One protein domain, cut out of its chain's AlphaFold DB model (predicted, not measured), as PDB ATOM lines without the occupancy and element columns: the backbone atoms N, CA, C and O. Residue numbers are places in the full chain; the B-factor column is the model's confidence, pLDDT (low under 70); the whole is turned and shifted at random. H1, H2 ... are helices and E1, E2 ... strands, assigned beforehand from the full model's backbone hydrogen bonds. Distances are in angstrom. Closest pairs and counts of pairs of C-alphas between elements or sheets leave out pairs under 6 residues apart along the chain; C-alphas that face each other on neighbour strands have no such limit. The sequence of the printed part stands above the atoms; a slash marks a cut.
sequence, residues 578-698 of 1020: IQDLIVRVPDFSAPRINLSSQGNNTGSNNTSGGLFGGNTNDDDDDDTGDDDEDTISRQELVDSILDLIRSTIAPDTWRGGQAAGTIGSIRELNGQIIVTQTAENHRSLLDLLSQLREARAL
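What this domain is: This is residues 578 to 698 of the 1020 residues of an uncharacterized protein of Phycisphaerae bacterium SM23_33 (UniProt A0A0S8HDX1). There is little regular structure: a long loop, residues 578 to 633, runs out from a small head and back to it. The head holds helix H1, the antiparallel hairpin of E1 and E2, and helix H2, in that order along the chain. The printed part has 121 residues, 43 in named elements, class mixed; it is extended, with a radius of gyration of the C-alphas of 23.8 A and spans of 73 by 33 by 22 A.

How they stand to each other: E1, residues 665 to 669, and E2, residues 672 to 678, form a hairpin at 166 degrees; N 669 and O 672 are within hydrogen-bond range at 2.8 A. H1, residues 634 to 648, and H2, residues 681 to 696, are close but not clearly touching; the closest C-alphas, of Ile 645 and Leu 685, are 7.2 A apart. In H1 and H2 every O i to N i+4 pair is within hydrogen-bond range.

Where its parts are: H1, 21.2 A long, begins at C-alpha 634 (214.224, 192.996, 135.506). E1 measures 13.3 A and E2 18.7 A. H2, 22.4 A, ends at C-alpha 696 (218.132, 178.586, 130.335).

The domain as a whole: The printed part has no cut. The link from H1 to E1 is long. Residues 594 to 632 and 656 to 662 have pLDDT under 70.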
ATOM      1  N   ILE A 578     216.086 189.551 123.377       88.25
ATOM      2  CA  ILE A 578     216.484 188.870 124.620       88.25
ATOM      3  C   ILE A 578     215.295 188.699 125.584       88.25
ATOM      4  O   ILE A 578     215.506 188.376 126.753       88.25
ATOM      5  N   GLN A 579     214.050 188.906 125.130       87.62
ATOM      6  CA  GLN A 579     212.845 188.786 125.963       87.62
ATOM      7  C   GLN A 579     212.729 187.411 126.627       87.62
ATOM      8  O   GLN A 579     212.285 187.322 127.768       87.62
ATOM      9  N   ASP A 580     213.185 186.359 125.946       83.56
ATOM     10  CA  ASP A 580     213.250 184.987 126.446       83.56
ATOM     11  C   ASP A 580     214.296 184.789 127.559       83.56
ATOM     12  O   ASP A 580     214.072 184.025 128.498       83.56
ATOM     13  N   LEU A 581     215.409 185.523 127.507       85.00
ATOM     14  CA  LEU A 581     216.474 185.483 128.515       85.00
ATOM     15  C   LEU A 581     216.157 186.290 129.783       85.00
ATOM     16  O   LEU A 581     216.791 186.057 130.809       85.00
ATOM     17  N   ILE A 582     215.184 187.205 129.735       85.62
ATOM     18  CA  ILE A 582     214.761 188.035 130.882       85.62
ATOM     19  C   ILE A 582     213.435 187.582 131.512       85.62
ATOM     20  O   ILE A 582     212.934 188.239 132.427       85.62
ATOM     21  N   VAL A 583     212.859 186.461 131.059       81.06
ATOM     22  CA  VAL A 583     211.739 185.819 131.764       81.06
ATOM     23  C   VAL A 583     212.224 185.346 133.136       81.06
ATOM     24  O   VAL A 583     213.257 184.677 133.251       81.06
ATOM     25  N   ARG A 584     211.462 185.686 134.179       76.00
ATOM     26  CA  ARG A 584     211.593 185.078 135.504       76.00
ATOM     27  C   ARG A 584     210.741 183.821 135.563       76.00
ATOM     28  O   ARG A 584     209.569 183.854 135.189       76.00
ATOM     29  N   VAL A 585     211.325 182.745 136.066       80.94
ATOM     30  CA  VAL A 585     210.588 181.545 136.443       80.94
ATOM     31  C   VAL A 585     210.301 181.666 137.945       80.94
ATOM     32  O   VAL A 585     211.257 181.836 138.695       80.94
ATOM     33  N   PRO A 586     209.033 181.672 138.392       82.31
ATOM     34  CA  PRO A 586     208.713 181.750 139.813       82.31
ATOM     35  C   PRO A 586     208.960 180.409 140.512       82.31
ATOM     36  O   PRO A 586     208.674 179.346 139.949       82.31
ATOM     37  N   ASP A 587     209.431 180.481 141.753       84.94
ATOM     38  CA  ASP A 587     209.536 179.330 142.645       84.94
ATOM     39  C   ASP A 587     208.229 179.102 143.409       84.94
ATOM     40  O   ASP A 587     207.516 180.040 143.770       84.94
ATOM     41  N   PHE A 588     207.911 177.835 143.666       85.56
ATOM     42  CA  PHE A 588     206.687 177.425 144.348       85.56
ATOM     43  C   PHE A 588     207.010 176.559 145.569       85.56
ATOM     44  O   PHE A 588     207.504 175.438 145.437       85.56
ATOM     45  N   SER A 589     206.673 177.053 146.762       82.62
ATOM     46  CA  SER A 589     206.794 176.299 148.017       82.62
ATOM     47  C   SER A 589     205.629 175.323 148.211       82.62
ATOM     48  O   SER A 589     204.466 175.685 148.029       82.62
ATOM     49  N   ALA A 590     205.938 174.086 148.605       82.94
ATOM     50  CA  ALA A 590     204.947 173.028 148.780       82.94
ATOM     51  C   ALA A 590     204.086 173.184 150.055       82.94
ATOM     52  O   ALA A 590     204.633 173.494 151.120       82.94
ATOM     53  N   PRO A 591     202.775 172.869 150.000       79.62
ATOM     54  CA  PRO A 591     201.949 172.728 151.193       79.62
ATOM     55  C   PRO A 591     202.392 171.492 151.987       79.62
ATOM     56  O   PRO A 591     202.605 170.416 151.420       79.62
ATOM     57  N   ARG A 592     202.510 171.625 153.311       70.12
ATOM     58  CA  ARG A 592     202.885 170.514 154.200       70.12
ATOM     59  C   ARG A 592     201.646 169.829 154.766       70.12
ATOM     60  O   ARG A 592     200.777 170.489 155.333       70.12
ATOM     61  N   ILE A 593     201.594 168.500 154.682       72.31
ATOM     62  CA  ILE A 593     200.568 167.707 155.372       72.31
ATOM     63  C   ILE A 593     201.000 167.549 156.837       72.31
ATOM     64  O   ILE A 593     201.712 166.614 157.186       72.31
ATOM     65  N   ASN A 594     200.596 168.486 157.696       65.62
ATOM     66  CA  ASN A 594     200.919 168.460 159.125       65.62
ATOM     67  C   ASN A 594     199.849 167.700 159.929       65.62
ATOM     68  O   ASN A 594     198.660 167.967 159.780       65.62
ATOM     69  N   LEU A 595     200.261 166.822 160.853       62.94
ATOM     70  CA  LEU A 595     199.344 166.169 161.808       62.94
ATOM     71  C   LEU A 595     198.853 167.118 162.927       62.94
ATOM     72  O   LEU A 595     197.874 166.816 163.603       62.94
ATOM     73  N   SER A 596     199.536 168.243 163.157       55.47
ATOM     74  CA  SER A 596     199.323 169.119 164.320       55.47
ATOM     75  C   SER A 596     198.273 170.221 164.135       55.47
ATOM     76  O   SER A 596     197.747 170.711 165.134       55.47
ATOM     77  N   SER A 597     197.908 170.595 162.901       51.78
ATOM     78  CA  SER A 597     196.916 171.660 162.644       51.78
ATOM     79  C   SER A 597     195.489 171.297 163.082       51.78
ATOM     80  O   SER A 597     194.616 172.158 163.144       51.78
ATOM     81  N   GLN A 598     195.251 170.029 163.424       52.16
ATOM     82  CA  GLN A 598     193.956 169.497 163.846       52.16
ATOM     83  C   GLN A 598     193.660 169.704 165.346       52.16
ATOM     84  O   GLN A 598     192.518 169.536 165.761       52.16
ATOM     85  N   GLY A 599     194.669 170.027 166.170       46.25
ATOM     86  CA  GLY A 599     194.574 169.900 167.633       46.25
ATOM     87  C   GLY A 599     194.310 171.176 168.441       46.25
ATOM     88  O   GLY A 599     194.028 171.057 169.627       46.25
ATOM     89  N   ASN A 600     194.424 172.373 167.851       43.75
ATOM     90  CA  ASN A 600     194.506 173.625 168.628       43.75
ATOM     91  C   ASN A 600     193.466 174.701 168.253       43.75
ATOM     92  O   ASN A 600     193.576 175.838 168.703       43.75
ATOM     93  N   ASN A 601     192.458 174.373 167.435       46.31
ATOM     94  CA  ASN A 601     191.487 175.351 166.926       46.31
ATOM     95  C   ASN A 601     190.262 175.552 167.846       46.31
ATOM     96  O   ASN A 601     189.122 175.615 167.389       46.31
ATOM     97  N   THR A 602     190.488 175.648 169.158       42.50
ATOM     98  CA  THR A 602     189.455 176.010 170.139       42.50
ATOM     99  C   THR A 602     189.500 177.511 170.421       42.50
ATOM    100  O   THR A 602     190.074 177.933 171.426       42.50
ATOM    101  N   GLY A 603     188.882 178.324 169.553       41.97
ATOM    102  CA  GLY A 603     188.570 179.719 169.898       41.97
ATOM    103  C   GLY A 603     188.890 180.818 168.883       41.97
ATOM    104  O   GLY A 603     189.287 181.897 169.309       41.97
ATOM    105  N   SER A 604     188.666 180.624 167.579       36.97
ATOM    106  CA  SER A 604     188.430 181.769 166.682       36.97
ATOM    107  C   SER A 604     187.518 181.424 165.502       36.97
ATOM    108  O   SER A 604     187.235 180.261 165.215       36.97
ATOM    109  N   ASN A 605     186.980 182.460 164.866       41.69
ATOM    110  CA  ASN A 605     185.833 182.383 163.974       41.69
ATOM    111  C   ASN A 605     186.232 182.042 162.522       41.69
ATOM    112  O   ASN A 605     186.919 182.819 161.871       41.69
ATOM    113  N   ASN A 606     185.672 180.953 161.987       47.97
ATOM    114  CA  ASN A 606     185.386 180.769 160.557       47.97
ATOM    115  C   ASN A 606     186.559 180.720 159.537       47.97
ATOM    116  O   ASN A 606     186.467 181.354 158.486       47.97
ATOM    117  N   THR A 607     187.563 179.853 159.747       42.09
ATOM    118  CA  THR A 607     188.438 179.377 158.646       42.09
ATOM    119  C   THR A 607     188.737 177.876 158.751       42.09
ATOM    120  O   THR A 607     189.717 177.457 159.363       42.09
ATOM    121  N   SER A 608     187.920 177.027 158.117       45.28
ATOM    122  CA  SER A 608     188.270 175.615 157.891       45.28
ATOM    123  C   SER A 608     189.248 175.506 156.712       45.28
ATOM    124  O   SER A 608     188.850 175.185 155.589       45.28
ATOM    125  N   GLY A 609     190.517 175.837 156.957       47.22
ATOM    126  CA  GLY A 609     191.586 175.779 155.959       47.22
ATOM    127  C   GLY A 609     191.897 174.344 155.535       47.22
ATOM    128  O   GLY A 609     192.675 173.653 156.189       47.22
ATOM    129  N   GLY A 610     191.287 173.884 154.440       53.12
ATOM    130  CA  GLY A 610     191.696 172.648 153.768       53.12
ATOM    131  C   GLY A 610     193.094 172.781 153.150       53.12
ATOM    132  O   GLY A 610     193.596 173.887 152.976       53.12
ATOM    133  N   LEU A 611     193.706 171.661 152.748       57.03
ATOM    134  CA  LEU A 611     195.086 171.608 152.226       57.03
ATOM    135  C   LEU A 611     195.323 172.489 150.976       57.03
ATOM    136  O   LEU A 611     196.461 172.821 150.656       57.03
ATOM    137  N   PHE A 612     194.247 172.865 150.281       56.38
ATOM    138  CA  PHE A 612     194.244 173.730 149.096       56.38
ATOM    139  C   PHE A 612     193.550 175.087 149.334       56.38
ATOM    140  O   PHE A 612     193.299 175.833 148.390       56.38
ATOM    141  N   GLY A 613     193.210 175.412 150.586       49.97
ATOM    142  CA  GLY A 613     192.725 176.732 150.971       49.97
ATOM    143  C   GLY A 613     193.893 177.710 151.021       49.97
ATOM    144  O   GLY A 613     194.718 177.634 151.925       49.97
ATOM    145  N   GLY A 614     193.969 178.617 150.044       45.62
ATOM    146  CA  GLY A 614     195.010 179.642 149.984       45.62
ATOM    147  C   GLY A 614     194.897 180.632 151.142       45.62
ATOM    148  O   GLY A 614     194.173 181.618 151.038       45.62
ATOM    149  N   ASN A 615     195.620 180.370 152.228       38.00
ATOM    150  CA  ASN A 615     195.784 181.289 153.345       38.00
ATOM    151  C   ASN A 615     197.030 182.152 153.098       38.00
ATOM    152  O   ASN A 615     198.100 181.860 153.622       38.00
ATOM    153  N   THR A 616     196.896 183.196 152.279       40.16
ATOM    154  CA  THR A 616     197.958 184.186 151.993       40.16
ATOM    155  C   THR A 616     198.115 185.217 153.118       40.16
ATOM    156  O   THR A 616     198.355 186.391 152.854       40.16
ATOM    157  N   ASN A 617     197.923 184.782 154.361       38.88
ATOM    158  CA  ASN A 617     198.191 185.559 155.559       38.88
ATOM    159  C   ASN A 617     199.415 184.938 156.228       38.88
ATOM    160  O   ASN A 617     199.284 184.104 157.126       38.88
ATOM    161  N   ASP A 618     200.588 185.338 155.737       46.41
ATOM    162  CA  ASP A 618     201.789 185.423 156.563       46.41
ATOM    163  C   ASP A 618     201.579 186.610 157.522       46.41
ATOM    164  O   ASP A 618     201.989 187.732 157.247       46.41
ATOM    165  N   ASP A 619     200.847 186.359 158.609       57.06
ATOM    166  CA  ASP A 619     200.647 187.268 159.743       57.06
ATOM    167  C   ASP A 619     200.990 186.480 161.023       57.06
ATOM    168  O   ASP A 619     200.117 185.823 161.588       57.06
ATOM    169  N   ASP A 620     202.262 186.499 161.440       48.03
ATOM    170  CA  ASP A 620     202.692 186.301 162.840       48.03
ATOM    171  C   ASP A 620     204.166 186.756 163.020       48.03
ATOM    172  O   ASP A 620     205.102 185.961 162.993       48.03
ATOM    173  N   ASP A 621     204.303 188.079 163.176       44.41
ATOM    174  CA  ASP A 621     205.297 188.881 163.920       44.41
ATOM    175  C   ASP A 621     206.839 188.711 163.801       44.41
ATOM    176  O   ASP A 621     207.432 187.648 163.969       44.41
ATOM    177  N   ASP A 622     207.471 189.897 163.741       41.47
ATOM    178  CA  ASP A 622     208.856 190.248 164.118       41.47
ATOM    179  C   ASP A 622     210.028 189.762 163.227       41.47
ATOM    180  O   ASP A 622     210.953 189.086 163.681       41.47
ATOM    181  N   ASP A 623     210.110 190.305 162.002       38.28
ATOM    182  CA  ASP A 623     211.367 190.963 161.595       38.28
ATOM    183  C   ASP A 623     211.120 192.321 160.908       38.28
ATOM    184  O   ASP A 623     210.310 192.468 159.991       38.28
ATOM    185  N   THR A 624     211.837 193.344 161.370       48.47
ATOM    186  CA  THR A 624     211.886 194.667 160.745       48.47
ATOM    187  C   THR A 624     213.127 194.770 159.862       48.47
ATOM    188  O   THR A 624     214.106 195.415 160.251       48.47
ATOM    189  N   GLY A 625     213.076 194.182 158.664       39.09
ATOM    190  CA  GLY A 625     214.143 194.309 157.667       39.09
ATOM    191  C   GLY A 625     213.820 193.678 156.309       39.09
ATOM    192  O   GLY A 625     213.711 192.469 156.213       39.09
ATOM    193  N   ASP A 626     213.680 194.517 155.278       44.97
ATOM    194  CA  ASP A 626     214.113 194.323 153.877       44.97
ATOM    195  C   ASP A 626     214.055 192.927 153.184       44.97
ATOM    196  O   ASP A 626     214.820 192.689 152.252       44.97
ATOM    197  N   ASP A 627     213.094 192.049 153.496       43.91
ATOM    198  CA  ASP A 627     212.900 190.723 152.851       43.91
ATOM    199  C   ASP A 627     212.410 190.746 151.365       43.91
ATOM    200  O   ASP A 627     211.789 189.811 150.859       43.91
ATOM    201  N   ASP A 628     212.759 191.796 150.613       45.81
ATOM    202  CA  ASP A 628     212.835 191.801 149.136       45.81
ATOM    203  C   ASP A 628     214.247 191.348 148.644       45.81
ATOM    204  O   ASP A 628     214.580 191.480 147.460       45.81
ATOM    205  N   GLU A 629     215.098 190.823 149.542       49.59
ATOM    206  CA  GLU A 629     216.572 190.928 149.476       49.59
ATOM    207  C   GLU A 629     217.314 190.153 148.357       49.59
ATOM    208  O   GLU A 629     218.490 190.425 148.132       49.59
ATOM    209  N   ASP A 630     216.672 189.246 147.603       52.75
ATOM    210  CA  ASP A 630     217.375 188.382 146.618       52.75
ATOM    211  C   ASP A 630     216.790 188.373 145.180       52.75
ATOM    212  O   ASP A 630     217.297 187.678 144.291       52.75
ATOM    213  N   THR A 631     215.733 189.141 144.867       57.41
ATOM    214  CA  THR A 631     215.029 188.997 143.566       57.41
ATOM    215  C   THR A 631     215.488 189.954 142.448       57.41
ATOM    216  O   THR A 631     214.684 190.722 141.910       57.41
ATOM    217  N   ILE A 632     216.762 189.835 142.031       68.81
ATOM    218  CA  ILE A 632     217.457 190.551 140.921       68.81
ATOM    219  C   ILE A 632     216.489 191.212 139.922       68.81
ATOM    220  O   ILE A 632     215.866 190.511 139.109       68.81
ATOM    221  N   SER A 633     216.327 192.541 139.967       80.62
ATOM    222  CA  SER A 633     215.292 193.278 139.216       80.62
ATOM    223  C   SER A 633     215.324 192.974 137.710       80.62
ATOM    224  O   SER A 633     216.349 192.578 137.153       80.62
ATOM    225  N   ARG A 634     214.207 193.158 136.982       81.94
ATOM    226  CA  ARG A 634     214.224 192.996 135.506       81.94
ATOM    227  C   ARG A 634     215.312 193.871 134.864       81.94
ATOM    228  O   ARG A 634     215.885 193.471 133.854       81.94
ATOM    229  N   GLN A 635     215.582 195.033 135.457       83.75
ATOM    230  CA  GLN A 635     216.632 195.938 135.017       83.75
ATOM    231  C   GLN A 635     218.023 195.358 135.309       83.75
ATOM    232  O   GLN A 635     218.826 195.268 134.390       83.75
ATOM    233  N   GLU A 636     218.281 194.831 136.509       85.69
ATOM    234  CA  GLU A 636     219.547 194.147 136.834       85.69
ATOM    235  C   GLU A 636     219.783 192.872 136.001       85.69
ATOM    236  O   GLU A 636     220.918 192.564 135.637       85.69
ATOM    237  N   LEU A 637     218.731 192.132 135.629       84.69
ATOM    238  CA  LEU A 637     218.843 191.014 134.679       84.69
ATOM    239  C   LEU A 637     219.258 191.497 133.281       84.69
ATOM    240  O   LEU A 637     220.093 190.866 132.636       84.69
ATOM    241  N   VAL A 638     218.712 192.622 132.811       89.31
ATOM    242  CA  VAL A 638     219.162 193.260 131.564       89.31
ATOM    243  C   VAL A 638     220.614 193.722 131.699       89.31
ATOM    244  O   VAL A 638     221.432 193.398 130.839       89.31
ATOM    245  N   ASP A 639     220.956 194.422 132.777       88.88
ATOM    246  CA  ASP A 639     222.279 195.013 132.975       88.88
ATOM    247  C   ASP A 639     223.365 193.937 133.149       88.88
ATOM    248  O   ASP A 639     224.421 194.035 132.526       88.88
ATOM    249  N   SER A 640     223.083 192.834 133.850       88.44
ATOM    250  CA  SER A 640     223.990 191.676 133.935       88.44
ATOM    251  C   SER A 640     224.218 190.990 132.581       88.44
ATOM    252  O   SER A 640     225.348 190.603 132.277       88.44
ATOM    253  N   ILE A 641     223.198 190.894 131.715       89.44
ATOM    254  CA  ILE A 641     223.363 190.415 130.330       89.44
ATOM    255  C   ILE A 641     224.207 191.406 129.511       89.44
ATOM    256  O   ILE A 641     225.096 190.987 128.765       89.44
ATOM    257  N   LEU A 642     223.968 192.715 129.649       90.44
ATOM    258  CA  LEU A 642     224.740 193.756 128.963       90.44
ATOM    259  C   LEU A 642     226.216 193.746 129.384       90.44
ATOM    260  O   LEU A 642     227.094 193.859 128.525       90.44
ATOM    261  N   ASP A 643     226.503 193.565 130.670       89.81
ATOM    262  CA  ASP A 643     227.865 193.524 131.200       89.81
ATOM    263  C   ASP A 643     228.575 192.198 130.897       89.81
ATOM    264  O   ASP A 643     229.769 192.207 130.582       89.81
ATOM    265  N   LEU A 644     227.854 191.073 130.842       90.38
ATOM    266  CA  LEU A 644     228.384 189.812 130.311       90.38
ATOM    267  C   LEU A 644     228.772 189.947 128.827       90.38
ATOM    268  O   LEU A 644     229.847 189.505 128.423       90.38
ATOM    269  N   ILE A 645     227.944 190.611 128.013       90.50
ATOM    270  CA  ILE A 645     228.253 190.901 126.603       90.50
ATOM    271  C   ILE A 645     229.489 191.807 126.485       90.50
ATOM    272  O   ILE A 645     230.388 191.514 125.692       90.50
ATOM    273  N   ARG A 646     229.559 192.888 127.276       88.69
ATOM    274  CA  ARG A 646     230.679 193.847 127.263       88.69
ATOM    275  C   ARG A 646     232.002 193.218 127.694       88.69
ATOM    276  O   ARG A 646     233.022 193.495 127.076       88.69
ATOM    277  N   SER A 647     231.987 192.382 128.732       89.62
ATOM    278  CA  SER A 647     233.184 191.709 129.257       89.62
ATOM    279  C   SER A 647     233.669 190.563 128.363       89.62
ATOM    280  O   SER A 647     234.875 190.381 128.209       89.62
ATOM    281  N   THR A 648     232.753 189.825 127.728       90.06
ATOM    282  CA  THR A 648     233.095 188.643 126.914       90.06
ATOM    283  C   THR A 648     233.503 188.998 125.481       90.06
ATOM    284  O   THR A 648     234.374 188.349 124.902       90.06
ATOM    285  N   ILE A 649     232.885 190.015 124.867       89.00
ATOM    286  CA  ILE A 649     233.032 190.292 123.430       89.00
ATOM    287  C   ILE A 649     233.851 191.559 123.216       89.00
ATOM    288  O   ILE A 649     233.303 192.652 123.269       89.00
ATOM    289  N   ALA A 650     235.139 191.417 122.893       82.69
ATOM    290  CA  ALA A 650     236.025 192.528 122.514       82.69
ATOM    291  C   ALA A 650     235.926 193.750 123.469       82.69
ATOM    292  O   ALA A 650     235.530 194.838 123.027       82.69
ATOM    293  N   PRO A 651     236.258 193.578 124.767       83.31
ATOM    294  CA  PRO A 651     235.949 194.537 125.834       83.31
ATOM    295  C   PRO A 651     236.461 195.959 125.571       83.31
ATOM    296  O   PRO A 651     235.744 196.924 125.830       83.31
ATOM    297  N   ASP A 652     237.632 196.097 124.946       82.50
ATOM    298  CA  ASP A 652     238.258 197.389 124.626       82.50
ATOM    299  C   ASP A 652     237.529 198.199 123.536       82.50
ATOM    300  O   ASP A 652     237.895 199.339 123.245       82.50
ATOM    301  N   THR A 653     236.507 197.629 122.885       82.31
ATOM    302  CA  THR A 653     235.836 198.256 121.733       82.31
ATOM    303  C   THR A 653     234.549 199.007 122.079       82.31
ATOM    304  O   THR A 653     234.102 199.821 121.263       82.31
ATOM    305  N   TRP A 654     233.956 198.778 123.256       85.00
ATOM    306  CA  TRP A 654     232.644 199.324 123.627       85.00
ATOM    307  C   TRP A 654     232.700 200.759 124.160       85.00
ATOM    308  O   TRP A 654     233.458 201.086 125.072       85.00
ATOM    309  N   ARG A 655     231.793 201.604 123.666       76.81
ATOM    310  CA  ARG A 655     231.524 202.933 124.226       76.81
ATOM    311  C   ARG A 655     230.854 202.799 125.592       76.81
ATOM    312  O   ARG A 655     229.772 202.227 125.690       76.81
ATOM    313  N   GLY A 656     231.479 203.375 126.619       65.06
ATOM    314  CA  GLY A 656     230.963 203.390 127.994       65.06
ATOM    315  C   GLY A 656     231.343 202.177 128.853       65.06
ATOM    316  O   GLY A 656     230.825 202.057 129.956       65.06
ATOM    317  N   GLY A 657     232.227 201.292 128.374       60.47
ATOM    318  CA  GLY A 657     232.857 200.264 129.211       60.47
ATOM    319  C   GLY A 657     234.016 200.814 130.057       60.47
ATOM    320  O   GLY A 657     234.397 201.978 129.931       60.47
ATOM    321  N   GLN A 658     234.613 199.955 130.895       54.94
ATOM    322  CA  GLN A 658     235.792 200.299 131.713       54.94
ATOM    323  C   GLN A 658     237.009 200.704 130.858       54.94
ATOM    324  O   GLN A 658     237.782 201.574 131.254       54.94
ATOM    325  N   ALA A 659     237.145 200.119 129.665       55.00
ATOM    326  CA  ALA A 659     238.003 200.618 128.600       55.00
ATOM    327  C   ALA A 659     237.162 201.481 127.642       55.00
ATOM    328  O   ALA A 659     236.140 201.032 127.122       55.00
ATOM    329  N   ALA A 660     237.577 202.729 127.412       56.06
ATOM    330  CA  ALA A 660     236.818 203.710 126.635       56.06
ATOM    331  C   ALA A 660     236.944 203.494 125.110       56.06
ATOM    332  O   ALA A 660     237.523 204.311 124.390       56.06
ATOM    333  N   GLY A 661     236.387 202.389 124.614       63.09
ATOM    334  CA  GLY A 661     236.332 202.073 123.191       63.09
ATOM    335  C   GLY A 661     235.455 203.049 122.402       63.09
ATOM    336  O   GLY A 661     234.428 203.532 122.877       63.09
ATOM    337  N   THR A 662     235.838 203.349 121.158       67.19
ATOM    338  CA  THR A 662     235.124 204.316 120.297       67.19
ATOM    339  C   THR A 662     234.257 203.663 119.220       67.19
ATOM    340  O   THR A 662     233.564 204.371 118.482       67.19
ATOM    341  N   ILE A 663     234.252 202.331 119.126       75.62
ATOM    342  CA  ILE A 663     233.764 201.592 117.952       75.62
ATOM    343  C   ILE A 663     232.354 201.045 118.179       75.62
ATOM    344  O   ILE A 663     231.438 201.382 117.432       75.62
ATOM    345  N   GLY A 664     232.181 200.221 119.214       80.94
ATOM    346  CA  GLY A 664     230.938 199.512 119.490       80.94
ATOM    347  C   GLY A 664     229.970 200.300 120.369       80.94
ATOM    348  O   GLY A 664     230.387 201.026 121.270       80.94
ATOM    349  N   SER A 665     228.668 200.117 120.173       87.50
ATOM    350  CA  SER A 665     227.643 200.579 121.121       87.50
ATOM    351  C   SER A 665     226.567 199.526 121.328       87.50
ATOM    352  O   SER A 665     226.158 198.872 120.372       87.50
ATOM    353  N   ILE A 666     226.080 199.404 122.560       88.81
ATOM    354  CA  ILE A 666     224.972 198.527 122.935       88.81
ATOM    355  C   ILE A 666     223.979 199.306 123.798       88.81
ATOM    356  O   ILE A 666     224.384 200.056 124.686       88.81
ATOM    357  N   ARG A 667     222.687 199.145 123.510       89.19
ATOM    358  CA  ARG A 667     221.566 199.714 124.274       89.19
ATOM    359  C   ARG A 667     220.398 198.735 124.276       89.19
ATOM    360  O   ARG A 667     220.176 198.072 123.265       89.19
ATOM    361  N   GLU A 668     219.660 198.670 125.374       88.50
ATOM    362  CA  GLU A 668     218.389 197.946 125.450       88.50
ATOM    363  C   GLU A 668     217.222 198.866 125.048       88.50
ATOM    364  O   GLU A 668     217.323 200.096 125.131       88.50
ATOM    365  N   LEU A 669     216.157 198.261 124.518       88.56
ATOM    366  CA  LEU A 669     214.847 198.866 124.332       88.56
ATOM    367  C   LEU A 669     213.765 197.769 124.349       88.56
ATOM    368  O   LEU A 669     213.645 196.995 123.400       88.56
ATOM    369  N   ASN A 670     212.949 197.712 125.406       86.88
ATOM    370  CA  ASN A 670     211.782 196.816 125.537       86.88
ATOM    371  C   ASN A 670     212.091 195.307 125.370       86.88
ATOM    372  O   ASN A 670     211.331 194.556 124.753       86.88
ATOM    373  N   GLY A 671     213.202 194.840 125.932       83.31
ATOM    374  CA  GLY A 671     213.696 193.464 125.842       83.31
ATOM    375  C   GLY A 671     214.439 193.138 124.544       83.31
ATOM    376  O   GLY A 671     214.772 191.979 124.318       83.31
ATOM    377  N   GLN A 672     214.721 194.132 123.700       89.31
ATOM    378  CA  GLN A 672     215.589 193.990 122.532       89.31
ATOM    379  C   GLN A 672     216.882 194.779 122.742       89.31
ATOM    380  O   GLN A 672     216.844 195.929 123.173       89.31
ATOM    381  N   ILE A 673     218.032 194.201 122.397       90.38
ATOM    382  CA  ILE A 673     219.314 194.913 122.393       90.38
ATOM    383  C   ILE A 673     219.660 195.374 120.977       90.38
ATOM    384  O   ILE A 673     219.690 194.594 120.023       90.38
ATOM    385  N   ILE A 674     219.942 196.665 120.837       90.31
ATOM    386  CA  ILE A 674     220.416 197.281 119.600       90.31
ATOM    387  C   ILE A 674     221.932 197.413 119.720       90.31
ATOM    388  O   ILE A 674     222.436 198.200 120.524       90.31
ATOM    389  N   VAL A 675     222.650 196.632 118.918       88.88
ATOM    390  CA  VAL A 675     224.110 196.524 118.939       88.88
ATOM    391  C   VAL A 675     224.675 197.069 117.637       88.88
ATOM    392  O   VAL A 675     224.286 196.619 116.563       88.88
ATOM    393  N   THR A 676     225.624 197.994 117.728       89.12
ATOM    394  CA  THR A 676     226.432 198.472 116.599       89.12
ATOM    395  C   THR A 676     227.858 197.996 116.799       89.12
ATOM    396  O   THR A 676     228.479 198.393 117.782       89.12
ATOM    397  N   GLN A 677     228.366 197.122 115.928       88.25
ATOM    398  CA  GLN A 677     229.678 196.488 116.099       88.25
ATOM    399  C   GLN A 677     230.191 195.872 114.773       88.25
ATOM    400  O   GLN A 677     229.483 195.847 113.766       88.25
ATOM    401  N   THR A 678     231.439 195.395 114.723       84.88
ATOM    402  CA  THR A 678     231.975 194.653 113.564       84.88
ATOM    403  C   THR A 678     231.201 193.354 113.285       84.88
ATOM    404  O   THR A 678     230.650 192.707 114.182       84.88
ATOM    405  N   ALA A 679     231.187 192.919 112.020       78.56
ATOM    406  CA  ALA A 679     230.465 191.714 111.603       78.56
ATOM    407  C   ALA A 679     230.988 190.408 112.242       78.56
ATOM    408  O   ALA A 679     230.257 189.418 112.272       78.56
ATOM    409  N   GLU A 680     232.233 190.375 112.723       77.62
ATOM    410  CA  GLU A 680     232.820 189.234 113.439       77.62
ATOM    411  C   GLU A 680     232.271 189.124 114.864       77.62
ATOM    412  O   GLU A 680     231.637 188.125 115.191       77.62
ATOM    413  N   ASN A 681     232.378 190.195 115.651       85.81
ATOM    414  CA  ASN A 681     231.846 190.276 117.015       85.81
ATOM    415  C   ASN A 681     230.323 190.032 117.073       85.81
ATOM    416  O   ASN A 681     229.827 189.442 118.028       85.81
ATOM    417  N   HIS A 682     229.575 190.410 116.029       85.12
ATOM    418  CA  HIS A 682     228.153 190.063 115.895       85.12
ATOM    419  C   HIS A 682     227.870 188.550 115.800       85.12
ATOM    420  O   HIS A 682     226.764 188.132 116.149       85.12
ATOM    421  N   ARG A 683     228.826 187.734 115.328       81.06
ATOM    422  CA  ARG A 683     228.716 186.263 115.356       81.06
ATOM    423  C   ARG A 683     228.997 185.735 116.754       81.06
ATOM    424  O   ARG A 683     228.195 184.954 117.246       81.06
ATOM    425  N   SER A 684     230.058 186.214 117.403       86.19
ATOM    426  CA  SER A 684     230.379 185.868 118.795       86.19
ATOM    427  C   SER A 684     229.226 186.214 119.744       86.19
ATOM    428  O   SER A 684     228.930 185.456 120.658       86.19
ATOM    429  N   LEU A 685     228.519 187.320 119.480       88.75
ATOM    430  CA  LEU A 685     227.303 187.696 120.202       88.75
ATOM    431  C   LEU A 685     226.145 186.731 119.947       88.75
ATOM    432  O   LEU A 685     225.463 186.344 120.887       88.75
ATOM    433  N   LEU A 686     225.911 186.339 118.693       85.69
ATOM    434  CA  LEU A 686     224.853 185.383 118.363       85.69
ATOM    435  C   LEU A 686     225.127 184.009 118.990       85.69
ATOM    436  O   LEU A 686     224.203 183.391 119.511       85.69
ATOM    437  N   ASP A 687     226.385 183.569 118.977       84.81
ATOM    438  CA  ASP A 687     226.842 182.329 119.606       84.81
ATOM    439  C   ASP A 687     226.646 182.377 121.131       84.81
ATOM    440  O   ASP A 687     225.906 181.553 121.667       84.81
ATOM    441  N   LEU A 688     227.156 183.417 121.808       90.00
ATOM    442  CA  LEU A 688     226.952 183.646 123.246       90.00
ATOM    443  C   LEU A 688     225.463 183.674 123.627       90.00
ATOM    444  O   LEU A 688     225.049 182.975 124.549       90.00
ATOM    445  N   LEU A 689     224.632 184.430 122.900       88.81
ATOM    446  CA  LEU A 689     223.184 184.467 123.139       88.81
ATOM    447  C   LEU A 689     222.528 183.097 122.906       88.81
ATOM    448  O   LEU A 689     221.590 182.750 123.620       88.81
ATOM    449  N   SER A 690     223.008 182.302 121.943       84.12
ATOM    450  CA  SER A 690     222.507 180.939 121.730       84.12
ATOM    451  C   SER A 690     222.884 180.000 122.880       84.12
ATOM    452  O   SER A 690     222.034 179.241 123.335       84.12
ATOM    453  N   GLN A 691     224.098 180.118 123.423       85.62
ATOM    454  CA  GLN A 691     224.568 179.331 124.566       85.62
ATOM    455  C   GLN A 691     223.808 179.695 125.852       85.62
ATOM    456  O   GLN A 691     223.381 178.804 126.584       85.62
ATOM    457  N   LEU A 692     223.552 180.989 126.091       87.50
ATOM    458  CA  LEU A 692     222.726 181.462 127.211       87.50
ATOM    459  C   LEU A 692     221.281 180.947 127.118       87.50
ATOM    460  O   LEU A 692     220.716 180.513 128.124       87.50
ATOM    461  N   ARG A 693     220.698 180.943 125.912       85.44
ATOM    462  CA  ARG A 693     219.374 180.351 125.656       85.44
ATOM    463  C   ARG A 693     219.368 178.860 125.927       85.44
ATOM    464  O   ARG A 693     218.470 178.375 126.599       85.44
ATOM    465  N   GLU A 694     220.367 178.140 125.430       81.56
ATOM    466  CA  GLU A 694     220.454 176.691 125.588       81.56
ATOM    467  C   GLU A 694     220.631 176.287 127.059       81.56
ATOM    468  O   GLU A 694     220.041 175.300 127.485       81.56
ATOM    469  N   ALA A 695     221.350 177.087 127.856       80.88
ATOM    470  CA  ALA A 695     221.481 176.897 129.301       80.88
ATOM    471  C   ALA A 695     220.185 177.196 130.084       80.88
ATOM    472  O   ALA A 695     219.857 176.461 131.017       80.88
ATOM    473  N   ARG A 696     219.428 178.242 129.709       80.56
ATOM    474  CA  ARG A 696     218.132 178.586 130.335       80.56
ATOM    475  C   ARG A 696     216.964 177.702 129.877       80.56
ATOM    476  O   ARG A 696     216.007 177.536 130.624       80.56
ATOM    477  N   ALA A 697     217.030 177.132 128.675       79.75
ATOM    478  CA  ALA A 697     215.987 176.266 128.120       79.75
ATOM    479  C   ALA A 697     216.015 174.826 128.665       79.75
ATOM    480  O   ALA A 697     215.155 174.024 128.295       79.75
ATOM    481  N   LEU A 698     216.988 174.483 129.520       89.25
ATOM    482  CA  LEU A 698     217.056 173.183 130.181       89.25
ATOM    483  C   LEU A 698     215.871 173.007 131.138       89.25
ATOM    484  O   LEU A 698     215.695 173.769 132.090       89.25
TER     485      LEU A 698